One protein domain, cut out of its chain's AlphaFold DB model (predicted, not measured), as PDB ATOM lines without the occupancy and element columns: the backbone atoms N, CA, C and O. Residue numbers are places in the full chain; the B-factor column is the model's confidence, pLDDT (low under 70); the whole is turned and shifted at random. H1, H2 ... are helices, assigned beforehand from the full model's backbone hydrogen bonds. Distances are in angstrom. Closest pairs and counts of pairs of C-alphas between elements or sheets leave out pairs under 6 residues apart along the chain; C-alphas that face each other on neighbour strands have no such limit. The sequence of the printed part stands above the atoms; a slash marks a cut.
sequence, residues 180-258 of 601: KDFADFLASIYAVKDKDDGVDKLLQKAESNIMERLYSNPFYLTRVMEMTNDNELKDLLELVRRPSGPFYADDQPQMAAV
ATOM      1  N   LYS A 180      26.654 -49.041  51.494       81.31
ATOM      2  CA  LYS A 180      25.945 -49.903  50.558       81.31
ATOM      3  C   LYS A 180      25.589 -49.174  49.266       81.31
ATOM      4  O   LYS A 180      25.880 -49.700  48.195       81.31
ATOM      5  N   ASP A 181      25.015 -47.976  49.357       84.12
ATOM      6  CA  ASP A 181      24.638 -47.187  48.177       84.12
ATOM      7  C   ASP A 181      25.886 -46.684  47.438       84.12
ATOM      8  O   ASP A 181      25.930 -46.695  46.207       84.12
ATOM      9  N   PHE A 182      26.956 -46.360  48.176       85.88
ATOM     10  CA  PHE A 182      28.263 -46.053  47.594       85.88
ATOM     11  C   PHE A 182      28.842 -47.253  46.826       85.88
ATOM     12  O   PHE A 182      29.257 -47.110  45.675       85.88
ATOM     13  N   ALA A 183      28.822 -48.453  47.416       85.25
ATOM     14  CA  ALA A 183      29.261 -49.676  46.747       85.25
ATOM     15  C   ALA A 183      28.405 -50.013  45.512       85.25
ATOM     16  O   ALA A 183      28.945 -50.327  44.449       85.25
ATOM     17  N   ASP A 184      27.080 -49.917  45.609       88.94
ATOM     18  CA  ASP A 184      26.173 -50.198  44.491       88.94
ATOM     19  C   ASP A 184      26.333 -49.155  43.360       88.94
ATOM     20  O   ASP A 184      26.218 -49.494  42.173       88.94
ATOM     21  N   PHE A 185      26.725 -47.917  43.686       90.81
ATOM     22  CA  PHE A 185      27.143 -46.915  42.703       90.81
ATOM     23  C   PHE A 185      28.489 -47.257  42.043       90.81
ATOM     24  O   PHE A 185      28.572 -47.255  40.814       90.81
ATOM     25  N   LEU A 186      29.528 -47.629  42.803       88.25
ATOM     26  CA  LEU A 186      30.822 -48.062  42.246       88.25
ATOM     27  C   LEU A 186      30.672 -49.296  41.334       88.25
ATOM     28  O   LEU A 186      31.251 -49.343  40.246       88.25
ATOM     29  N   ALA A 187      29.823 -50.256  41.712       90.75
ATOM     30  CA  ALA A 187      29.453 -51.394  40.868       90.75
ATOM     31  C   ALA A 187      28.781 -50.950  39.556       90.75
ATOM     32  O   ALA A 187      29.044 -51.507  38.486       90.75
ATOM     33  N   SER A 188      27.937 -49.917  39.629       90.94
ATOM     34  CA  SER A 188      27.260 -49.329  38.469       90.94
ATOM     35  C   SER A 188      28.232 -48.604  37.532       90.94
ATOM     36  O   SER A 188      28.080 -48.735  36.317       90.94
ATOM     37  N   ILE A 189      29.254 -47.909  38.060       89.00
ATOM     38  CA  ILE A 189      30.357 -47.341  37.260       89.00
ATOM     39  C   ILE A 189      31.092 -48.458  36.519       89.00
ATOM     40  O   ILE A 189      31.225 -48.386  35.298       89.00
ATOM     41  N   TYR A 190      31.524 -49.510  37.224       89.69
ATOM     42  CA  TYR A 190      32.253 -50.617  36.601       89.69
ATOM     43  C   TYR A 190      31.455 -51.241  35.448       89.69
ATOM     44  O   TYR A 190      31.965 -51.404  34.341       89.69
ATOM     45  N   ALA A 191      30.156 -51.475  35.661       90.88
ATOM     46  CA  ALA A 191      29.253 -52.011  34.646       90.88
ATOM     47  C   ALA A 191      29.039 -51.091  33.420       90.88
ATOM     48  O   ALA A 191      28.380 -51.508  32.459       90.88
ATOM     49  N   VAL A 192      29.553 -49.853  33.409       91.00
ATOM     50  CA  VAL A 192      29.496 -48.925  32.263       91.00
ATOM     51  C   VAL A 192      30.842 -48.339  31.831       91.00
ATOM     52  O   VAL A 192      30.849 -47.587  30.858       91.00
ATOM     53  N   LYS A 193      31.956 -48.661  32.498       86.50
ATOM     54  CA  LYS A 193      33.250 -47.984  32.298       86.50
ATOM     55  C   LYS A 193      33.777 -48.062  30.861       86.50
ATOM     56  O   LYS A 193      34.352 -47.099  30.366       86.50
ATOM     57  N   ASP A 194      33.484 -49.161  30.165       87.50
ATOM     58  CA  ASP A 194      33.883 -49.403  28.773       87.50
ATOM     59  C   ASP A 194      32.806 -48.954  27.745       87.50
ATOM     60  O   ASP A 194      32.734 -49.488  26.635       87.50
ATOM     61  N   LYS A 195      31.914 -48.015  28.109       88.31
ATOM     62  CA  LYS A 195      30.841 -47.471  27.246       88.31
ATOM     63  C   LYS A 195      30.977 -45.956  27.073       88.31
ATOM     64  O   LYS A 195      31.074 -45.235  28.063       88.31
ATOM     65  N   ASP A 196      30.858 -45.479  25.834       75.44
ATOM     66  CA  ASP A 196      30.957 -44.055  25.476       75.44
ATOM     67  C   ASP A 196      29.990 -43.164  26.291       75.44
ATOM     68  O   ASP A 196      28.767 -43.375  26.330       75.44
ATOM     69  N   ASP A 197      30.575 -42.193  27.004       79.88
ATOM     70  CA  ASP A 197      29.956 -41.333  28.023       79.88
ATOM     71  C   ASP A 197      29.020 -42.093  29.002       79.88
ATOM     72  O   ASP A 197      28.006 -41.567  29.464       79.88
ATOM     73  N   GLY A 198      29.294 -43.371  29.282       82.31
ATOM     74  CA  GLY A 198      28.507 -44.202  30.198       82.31
ATOM     75  C   GLY A 198      28.663 -43.751  31.648       82.31
ATOM     76  O   GLY A 198      27.668 -43.595  32.355       82.31
ATOM     77  N   VAL A 199      29.908 -43.484  32.048       84.81
ATOM     78  CA  VAL A 199      30.290 -43.014  33.387       84.81
ATOM     79  C   VAL A 199      29.796 -41.589  33.628       84.81
ATOM     80  O   VAL A 199      29.145 -41.341  34.638       84.81
ATOM     81  N   ASP A 200      29.989 -40.674  32.674       82.25
ATOM     82  CA  ASP A 200      29.546 -39.276  32.802       82.25
ATOM     83  C   ASP A 200      28.028 -39.166  32.994       82.25
ATOM     84  O   ASP A 200      27.553 -38.396  33.827       82.25
ATOM     85  N   LYS A 201      27.248 -39.991  32.281       86.69
ATOM     86  CA  LYS A 201      25.782 -40.071  32.431       86.69
ATOM     87  C   LYS A 201      25.329 -40.708  33.752       86.69
ATOM     88  O   LYS A 201      24.137 -40.625  34.062       86.69
ATOM     89  N   LEU A 202      26.233 -41.363  34.484       86.69
ATOM     90  CA  LEU A 202      26.008 -41.909  35.824       86.69
ATOM     91  C   LEU A 202      26.418 -40.891  36.896       86.69
ATOM     92  O   LEU A 202      25.619 -40.618  37.784       86.69
ATOM     93  N   LEU A 203      27.575 -40.235  36.753       86.75
ATOM     94  CA  LEU A 203      28.020 -39.131  37.618       86.75
ATOM     95  C   LEU A 203      27.053 -37.933  37.575       86.75
ATOM     96  O   LEU A 203      26.688 -37.399  38.615       86.75
ATOM     97  N   GLN A 204      26.527 -37.568  36.399       86.25
ATOM     98  CA  GLN A 204      25.479 -36.537  36.250       86.25
ATOM     99  C   GLN A 204      24.121 -36.910  36.880       86.25
ATOM    100  O   GLN A 204      23.198 -36.095  36.872       86.25
ATOM    101  N   LYS A 205      23.967 -38.145  37.372       86.94
ATOM    102  CA  LYS A 205      22.763 -38.655  38.047       86.94
ATOM    103  C   LYS A 205      23.043 -39.178  39.455       86.94
ATOM    104  O   LYS A 205      22.132 -39.712  40.080       86.94
ATOM    105  N   ALA A 206      24.284 -39.069  39.919       86.75
ATOM    106  CA  ALA A 206      24.660 -39.445  41.264       86.75
ATOM    107  C   ALA A 206      23.992 -38.502  42.266       86.75
ATOM    108  O   ALA A 206      23.810 -37.310  42.002       86.75
ATOM    109  N   GLU A 207      23.637 -39.041  43.424       87.31
ATOM    110  CA  GLU A 207      23.118 -38.242  44.527       87.31
ATOM    111  C   GLU A 207      24.250 -37.405  45.143       87.31
ATOM    112  O   GLU A 207      25.431 -37.763  45.065       87.31
ATOM    113  N   SER A 208      23.915 -36.244  45.715       78.69
ATOM    114  CA  SER A 208      24.917 -35.262  46.162       78.69
ATOM    115  C   SER A 208      25.900 -35.836  47.185       78.69
ATOM    116  O   SER A 208      27.080 -35.509  47.148       78.69
ATOM    117  N   ASN A 209      25.418 -36.730  48.046       76.75
ATOM    118  CA  ASN A 209      26.184 -37.447  49.064       76.75
ATOM    119  C   ASN A 209      27.167 -38.477  48.454       76.75
ATOM    120  O   ASN A 209      28.299 -38.598  48.921       76.75
ATOM    121  N   ILE A 210      26.783 -39.177  47.378       83.19
ATOM    122  CA  ILE A 210      27.673 -40.045  46.586       83.19
ATOM    123  C   ILE A 210      28.772 -39.194  45.939       83.19
ATOM    124  O   ILE A 210      29.951 -39.540  46.015       83.19
ATOM    125  N   MET A 211      28.404 -38.060  45.332       79.88
ATOM    126  CA  MET A 211      29.367 -37.149  44.701       79.88
ATOM    127  C   MET A 211      30.331 -36.532  45.714       79.88
ATOM    128  O   MET A 211      31.528 -36.495  45.455       79.88
ATOM    129  N   GLU A 212      29.851 -36.100  46.879       73.19
ATOM    130  CA  GLU A 212      30.682 -35.599  47.979       73.19
ATOM    131  C   GLU A 212      31.693 -36.655  48.449       73.19
ATOM    132  O   GLU A 212      32.879 -36.351  48.610       73.19
ATOM    133  N   ARG A 213      31.270 -37.919  48.562       70.06
ATOM    134  CA  ARG A 213      32.144 -39.048  48.915       70.06
ATOM    135  C   ARG A 213      33.181 -39.358  47.820       70.06
ATOM    136  O   ARG A 213      34.327 -39.662  48.150       70.06
ATOM    137  N   LEU A 214      32.832 -39.204  46.537       71.44
ATOM    138  CA  LEU A 214      33.776 -39.306  45.407       71.44
ATOM    139  C   LEU A 214      34.746 -38.115  45.315       71.44
ATOM    140  O   LEU A 214      35.912 -38.316  44.990       71.44
ATOM    141  N   TYR A 215      34.305 -36.889  45.607       69.00
ATOM    142  CA  TYR A 215      35.184 -35.713  45.639       69.00
ATOM    143  C   TYR A 215      36.148 -35.752  46.827       69.00
ATOM    144  O   TYR A 215      37.310 -35.379  46.679       69.00
ATOM    145  N   SER A 216      35.687 -36.246  47.980       59.16
ATOM    146  CA  SER A 216      36.515 -36.431  49.179       59.16
ATOM    147  C   SER A 216      37.584 -37.507  48.990       59.16
ATOM    148  O   SER A 216      38.652 -37.427  49.593       59.16
ATOM    149  N   ASN A 217      37.325 -38.511  48.145       57.88
ATOM    150  CA  ASN A 217      38.305 -39.538  47.806       57.88
ATOM    151  C   ASN A 217      38.177 -39.988  46.331       57.88
ATOM    152  O   ASN A 217      37.502 -40.980  46.033       57.88
ATOM    153  N   PRO A 218      38.859 -39.306  45.389       63.84
ATOM    154  CA  PRO A 218      38.768 -39.621  43.962       63.84
ATOM    155  C   PRO A 218      39.436 -40.952  43.576       63.84
ATOM    156  O   PRO A 218      39.241 -41.423  42.455       63.84
ATOM    157  N   PHE A 219      40.192 -41.590  44.482       66.62
ATOM    158  CA  PHE A 219      40.860 -42.866  44.212       66.62
ATOM    159  C   PHE A 219      39.864 -43.977  43.856       66.62
ATOM    160  O   PHE A 219      40.151 -44.766  42.961       66.62
ATOM    161  N   TYR A 220      38.675 -44.009  44.476       73.81
ATOM    162  CA  TYR A 220      37.648 -45.009  44.154       73.81
ATOM    163  C   TYR A 220      37.227 -44.964  42.680       73.81
ATOM    164  O   TYR A 220      37.092 -46.013  42.052       73.81
ATOM    165  N   LEU A 221      37.054 -43.762  42.117       77.88
ATOM    166  CA  LEU A 221      36.669 -43.586  40.717       77.88
ATOM    167  C   LEU A 221      37.785 -44.078  39.789       77.88
ATOM    168  O   LEU A 221      37.536 -44.932  38.941       77.88
ATOM    169  N   THR A 222      39.015 -43.595  39.987       69.12
ATOM    170  CA  THR A 222      40.189 -44.014  39.203       69.12
ATOM    171  C   THR A 222      40.382 -45.529  39.261       69.12
ATOM    172  O   THR A 222      40.470 -46.185  38.224       69.12
ATOM    173  N   ARG A 223      40.346 -46.109  40.467       71.19
ATOM    174  CA  ARG A 223      40.569 -47.538  40.687       71.19
ATOM    175  C   ARG A 223      39.513 -48.402  39.996       71.19
ATOM    176  O   ARG A 223      39.868 -49.400  39.378       71.19
ATOM    177  N   VAL A 224      38.236 -48.011  40.044       80.50
ATOM    178  CA  VAL A 224      37.146 -48.732  39.362       80.50
ATOM    179  C   VAL A 224      37.247 -48.637  37.833       80.50
ATOM    180  O   VAL A 224      36.897 -49.597  37.147       80.50
ATOM    181  N   MET A 225      37.757 -47.529  37.285       79.06
ATOM    182  CA  MET A 225      38.022 -47.411  35.844       79.06
ATOM    183  C   MET A 225      39.148 -48.354  35.388       79.06
ATOM    184  O   MET A 225      39.015 -49.014  34.352       79.06
ATOM    185  N   GLU A 226      40.227 -48.432  36.175       78.00
ATOM    186  CA  GLU A 226      41.429 -49.238  35.912       78.00
ATOM    187  C   GLU A 226      41.224 -50.753  36.060       78.00
ATOM    188  O   GLU A 226      41.912 -51.521  35.390       78.00
ATOM    189  N   MET A 227      40.293 -51.193  36.917       79.75
ATOM    190  CA  MET A 227      39.995 -52.614  37.131       79.75
ATOM    191  C   MET A 227      39.651 -53.357  35.832       79.75
ATOM    192  O   MET A 227      39.011 -52.822  34.920       79.75
ATOM    193  N   THR A 228      40.039 -54.629  35.768       79.00
ATOM    194  CA  THR A 228      39.869 -55.487  34.582       79.00
ATOM    195  C   THR A 228      39.115 -56.787  34.859       79.00
ATOM    196  O   THR A 228      38.768 -57.497  33.913       79.00
ATOM    197  N   ASN A 229      38.856 -57.109  36.129       82.38
ATOM    198  CA  ASN A 229      38.230 -58.359  36.543       82.38
ATOM    199  C   ASN A 229      37.180 -58.141  37.648       82.38
ATOM    200  O   ASN A 229      37.414 -57.422  38.621       82.38
ATOM    201  N   ASP A 230      36.054 -58.849  37.541       77.62
ATOM    202  CA  ASP A 230      34.936 -58.804  38.491       77.62
ATOM    203  C   ASP A 230      35.352 -59.197  39.919       77.62
ATOM    204  O   ASP A 230      34.716 -58.767  40.880       77.62
ATOM    205  N   ASN A 231      36.427 -59.981  40.076       71.44
ATOM    206  CA  ASN A 231      37.011 -60.283  41.386       71.44
ATOM    207  C   ASN A 231      37.589 -59.025  42.056       71.44
ATOM    208  O   ASN A 231      37.271 -58.761  43.207       71.44
ATOM    209  N   GLU A 232      38.376 -58.222  41.328       69.75
ATOM    210  CA  GLU A 232      38.990 -56.995  41.861       69.75
ATOM    211  C   GLU A 232      37.906 -56.014  42.321       69.75
ATOM    212  O   GLU A 232      37.996 -55.429  43.402       69.75
ATOM    213  N   LEU A 233      36.845 -55.889  41.513       79.06
ATOM    214  CA  LEU A 233      35.651 -55.141  41.882       79.06
ATOM    215  C   LEU A 233      35.001 -55.740  43.131       79.06
ATOM    216  O   LEU A 233      34.728 -55.003  44.071       79.06
ATOM    217  N   LYS A 234      34.726 -57.049  43.157       76.19
ATOM    218  CA  LYS A 234      34.053 -57.704  44.288       76.19
ATOM    219  C   LYS A 234      34.809 -57.470  45.594       76.19
ATOM    220  O   LYS A 234      34.160 -57.185  46.597       76.19
ATOM    221  N   ASP A 235      36.131 -57.568  45.575       68.94
ATOM    222  CA  ASP A 235      36.968 -57.389  46.757       68.94
ATOM    223  C   ASP A 235      36.908 -55.930  47.242       68.94
ATOM    224  O   ASP A 235      36.660 -55.694  48.423       68.94
ATOM    225  N   LEU A 236      36.977 -54.941  46.337       73.44
ATOM    226  CA  LEU A 236      36.745 -53.526  46.671       73.44
ATOM    227  C   LEU A 236      35.317 -53.257  47.172       73.44
ATOM    228  O   LEU A 236      35.134 -52.471  48.095       73.44
ATOM    229  N   LEU A 237      34.294 -53.887  46.593       80.06
ATOM    230  CA  LEU A 237      32.901 -53.709  47.010       80.06
ATOM    231  C   LEU A 237      32.596 -54.386  48.349       80.06
ATOM    232  O   LEU A 237      31.739 -53.908  49.084       80.06
ATOM    233  N   GLU A 238      33.253 -55.496  48.677       73.25
ATOM    234  CA  GLU A 238      33.175 -56.096  50.009       73.25
ATOM    235  C   GLU A 238      33.883 -55.200  51.030       73.25
ATOM    236  O   GLU A 238      33.319 -54.904  52.079       73.25
ATOM    237  N   LEU A 239      35.071 -54.706  50.681       64.62
ATOM    238  CA  LEU A 239      35.879 -53.799  51.487       64.62
ATOM    239  C   LEU A 239      35.182 -52.445  51.744       64.62
ATOM    240  O   LEU A 239      35.260 -51.917  52.846       64.62
ATOM    241  N   VAL A 240      34.441 -51.909  50.768       70.44
ATOM    242  CA  VAL A 240      33.618 -50.695  50.928       70.44
ATOM    243  C   VAL A 240      32.342 -50.955  51.738       70.44
ATOM    244  O   VAL A 240      31.916 -50.056  52.448       70.44
ATOM    245  N   ARG A 241      31.739 -52.155  51.663       73.88
ATOM    246  CA  ARG A 241      30.506 -52.515  52.402       73.88
ATOM    247  C   ARG A 241      30.738 -52.981  53.844       73.88
ATOM    248  O   ARG A 241      29.764 -53.274  54.540       73.88
ATOM    249  N   ARG A 242      31.985 -53.101  54.302       60.28
ATOM    250  CA  ARG A 242      32.277 -53.260  55.735       60.28
ATOM    251  C   ARG A 242      31.928 -51.935  56.432       60.28
ATOM    252  O   ARG A 242      32.285 -50.900  55.883       60.28
ATOM    253  N   PRO A 243      31.303 -51.935  57.628       43.69
ATOM    254  CA  PRO A 243      30.875 -50.711  58.338       43.69
ATOM    255  C   PRO A 243      32.037 -49.832  58.852       43.69
ATOM    256  O   PRO A 243      31.845 -48.873  59.592       43.69
ATOM    257  N   SER A 244      33.258 -50.200  58.481       43.38
ATOM    258  CA  SER A 244      34.540 -49.543  58.713       43.38
ATOM    259  C   SER A 244      35.164 -48.970  57.433       43.38
ATOM    260  O   SER A 244      36.273 -48.426  57.460       43.38
ATOM    261  N   GLY A 245      34.490 -49.143  56.292       40.06
ATOM    262  CA  GLY A 245      35.055 -48.933  54.968       40.06
ATOM    263  C   GLY A 245      36.384 -49.682  54.763       40.06
ATOM    264  O   GLY A 245      36.682 -50.657  55.460       40.06
ATOM    265  N   PRO A 246      37.228 -49.214  53.829       38.03
ATOM    266  CA  PRO A 246      38.492 -49.875  53.522       38.03
ATOM    267  C   PRO A 246      39.611 -49.796  54.573       38.03
ATOM    268  O   PRO A 246      40.662 -50.365  54.300       38.03
ATOM    269  N   PHE A 247      39.445 -49.103  55.713       40.53
ATOM    270  CA  PHE A 247      40.588 -48.748  56.579       40.53
ATOM    271  C   PHE A 247      40.355 -48.690  58.114       40.53
ATOM    272  O   PHE A 247      41.305 -48.375  58.822       40.53
ATOM    273  N   TYR A 248      39.157 -48.963  58.668       42.91
ATOM    274  CA  TYR A 248      38.867 -48.606  60.083       42.91
ATOM    275  C   TYR A 248      38.085 -49.637  60.942       42.91
ATOM    276  O   TYR A 248      37.118 -49.267  61.604       42.91
ATOM    277  N   ALA A 249      38.460 -50.927  60.957       36.69
ATOM    278  CA  ALA A 249      37.937 -51.895  61.955       36.69
ATOM    279  C   ALA A 249      39.024 -52.761  62.591       36.69
ATOM    280  O   ALA A 249      39.370 -52.548  63.747       36.69
ATOM    281  N   ASP A 250      39.540 -53.746  61.856       35.28
ATOM    282  CA  ASP A 250      40.406 -54.774  62.447       35.28
ATOM    283  C   ASP A 250      41.765 -54.184  62.874       35.28
ATOM    284  O   ASP A 250      42.317 -54.566  63.903       35.28
ATOM    285  N   ASP A 251      42.220 -53.145  62.165       34.94
ATOM    286  CA  ASP A 251      43.378 -52.331  62.539       34.94
ATOM    287  C   ASP A 251      43.065 -51.272  63.612       34.94
ATOM    288  O   ASP A 251      43.980 -50.580  64.036       34.94
ATOM    289  N   GLN A 252      41.818 -51.074  64.069       36.06
ATOM    290  CA  GLN A 252      41.444 -49.898  64.881       36.06
ATOM    291  C   GLN A 252      42.276 -49.705  66.171       36.06
ATOM    292  O   GLN A 252      42.584 -48.551  66.465       36.06
ATOM    293  N   PRO A 253      42.721 -50.742  66.912       36.66
ATOM    294  CA  PRO A 253      43.652 -50.559  68.033       36.66
ATOM    295  C   PRO A 253      45.041 -50.055  67.607       36.66
ATOM    296  O   PRO A 253      45.673 -49.303  68.341       36.66
ATOM    297  N   GLN A 254      45.511 -50.440  66.417       35.91
ATOM    298  CA  GLN A 254      46.806 -50.028  65.864       35.91
ATOM    299  C   GLN A 254      46.702 -48.667  65.158       35.91
ATOM    300  O   GLN A 254      47.580 -47.826  65.300       35.91
ATOM    301  N   MET A 255      45.585 -48.402  64.479       32.75
ATOM    302  CA  MET A 255      45.262 -47.128  63.834       32.75
ATOM    303  C   MET A 255      44.849 -46.039  64.834       32.75
ATOM    304  O   MET A 255      45.038 -44.867  64.550       32.75
ATOM    305  N   ALA A 256      44.378 -46.388  66.037       34.25
ATOM    306  CA  ALA A 256      44.267 -45.437  67.148       34.25
ATOM    307  C   ALA A 256      45.645 -44.960  67.654       34.25
ATOM    308  O   ALA A 256      45.737 -43.880  68.231       34.25
ATOM    309  N   ALA A 257      46.710 -45.732  67.395       35.94
ATOM    310  CA  ALA A 257      48.100 -45.315  67.563       35.94
ATOM    311  C   ALA A 257      48.716 -44.726  66.270       35.94
ATOM    312  O   ALA A 257      49.851 -44.253  66.291       35.94
ATOM    313  N   VAL A 258      47.987 -44.700  65.147       37.94
ATOM    314  CA  VAL A 258      48.361 -43.967  63.925       37.94
ATOM    315  C   VAL A 258      47.614 -42.637  63.918       37.94
ATOM    316  O   VAL A 258      46.548 -42.486  63.324       37.94
TER     317      VAL A 258
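This is residues 180 to 258 of the 601 residues of an uncharacterized protein of Legionellales bacterium (UniProt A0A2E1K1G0). H5, the longest helix, and H4 pack side by side with H1, with H3 set across H1; a tail ending in H6 leads away from this group and adds to its length. The printed part has 79 residues with six named helices, H1 to H6 in chain order, and is all helix, only just compact, close to loose: radius of gyration of the C-alphas 13.7 A, spans 45 by 28 by 18 A.

Look at H5, residues 230 to 241: it touches H1, residues 180 to 190, opposite ways at a shallow tilt of 22 degrees, closest C-alphas Leu 237 and Ala 183, 5.4 A. H4, residues 219 to 226, touches H1 at Val 224 and Tyr 190, C-alphas 5.9 A apart. H3, residues 208 to 216, only just touches H1, with 3 pairs of C-alphas within 8 A, the closest Ile 210 and Phe 182, 6.1 A. H2, residues 200 to 203, is close but not clearly touching H1, closest C-alphas Leu 202 and Ile 189, 7.1 A. H6, residues 252 to 255, touches no helix. Every O i to N i+4 pair is within hydrogen-bond range in H1, H3, H4 and H5; H2 and H6 are too short for one.

Find C-alpha 180 at (25.945, -49.903, 50.558); H1 runs 15.3 A from there. H5 runs 15.9 A to C-alpha 241 at (30.506, -52.515, 52.402).

The printed part has no cut and no long link; residues 242 to 258 are under pLDDT 70.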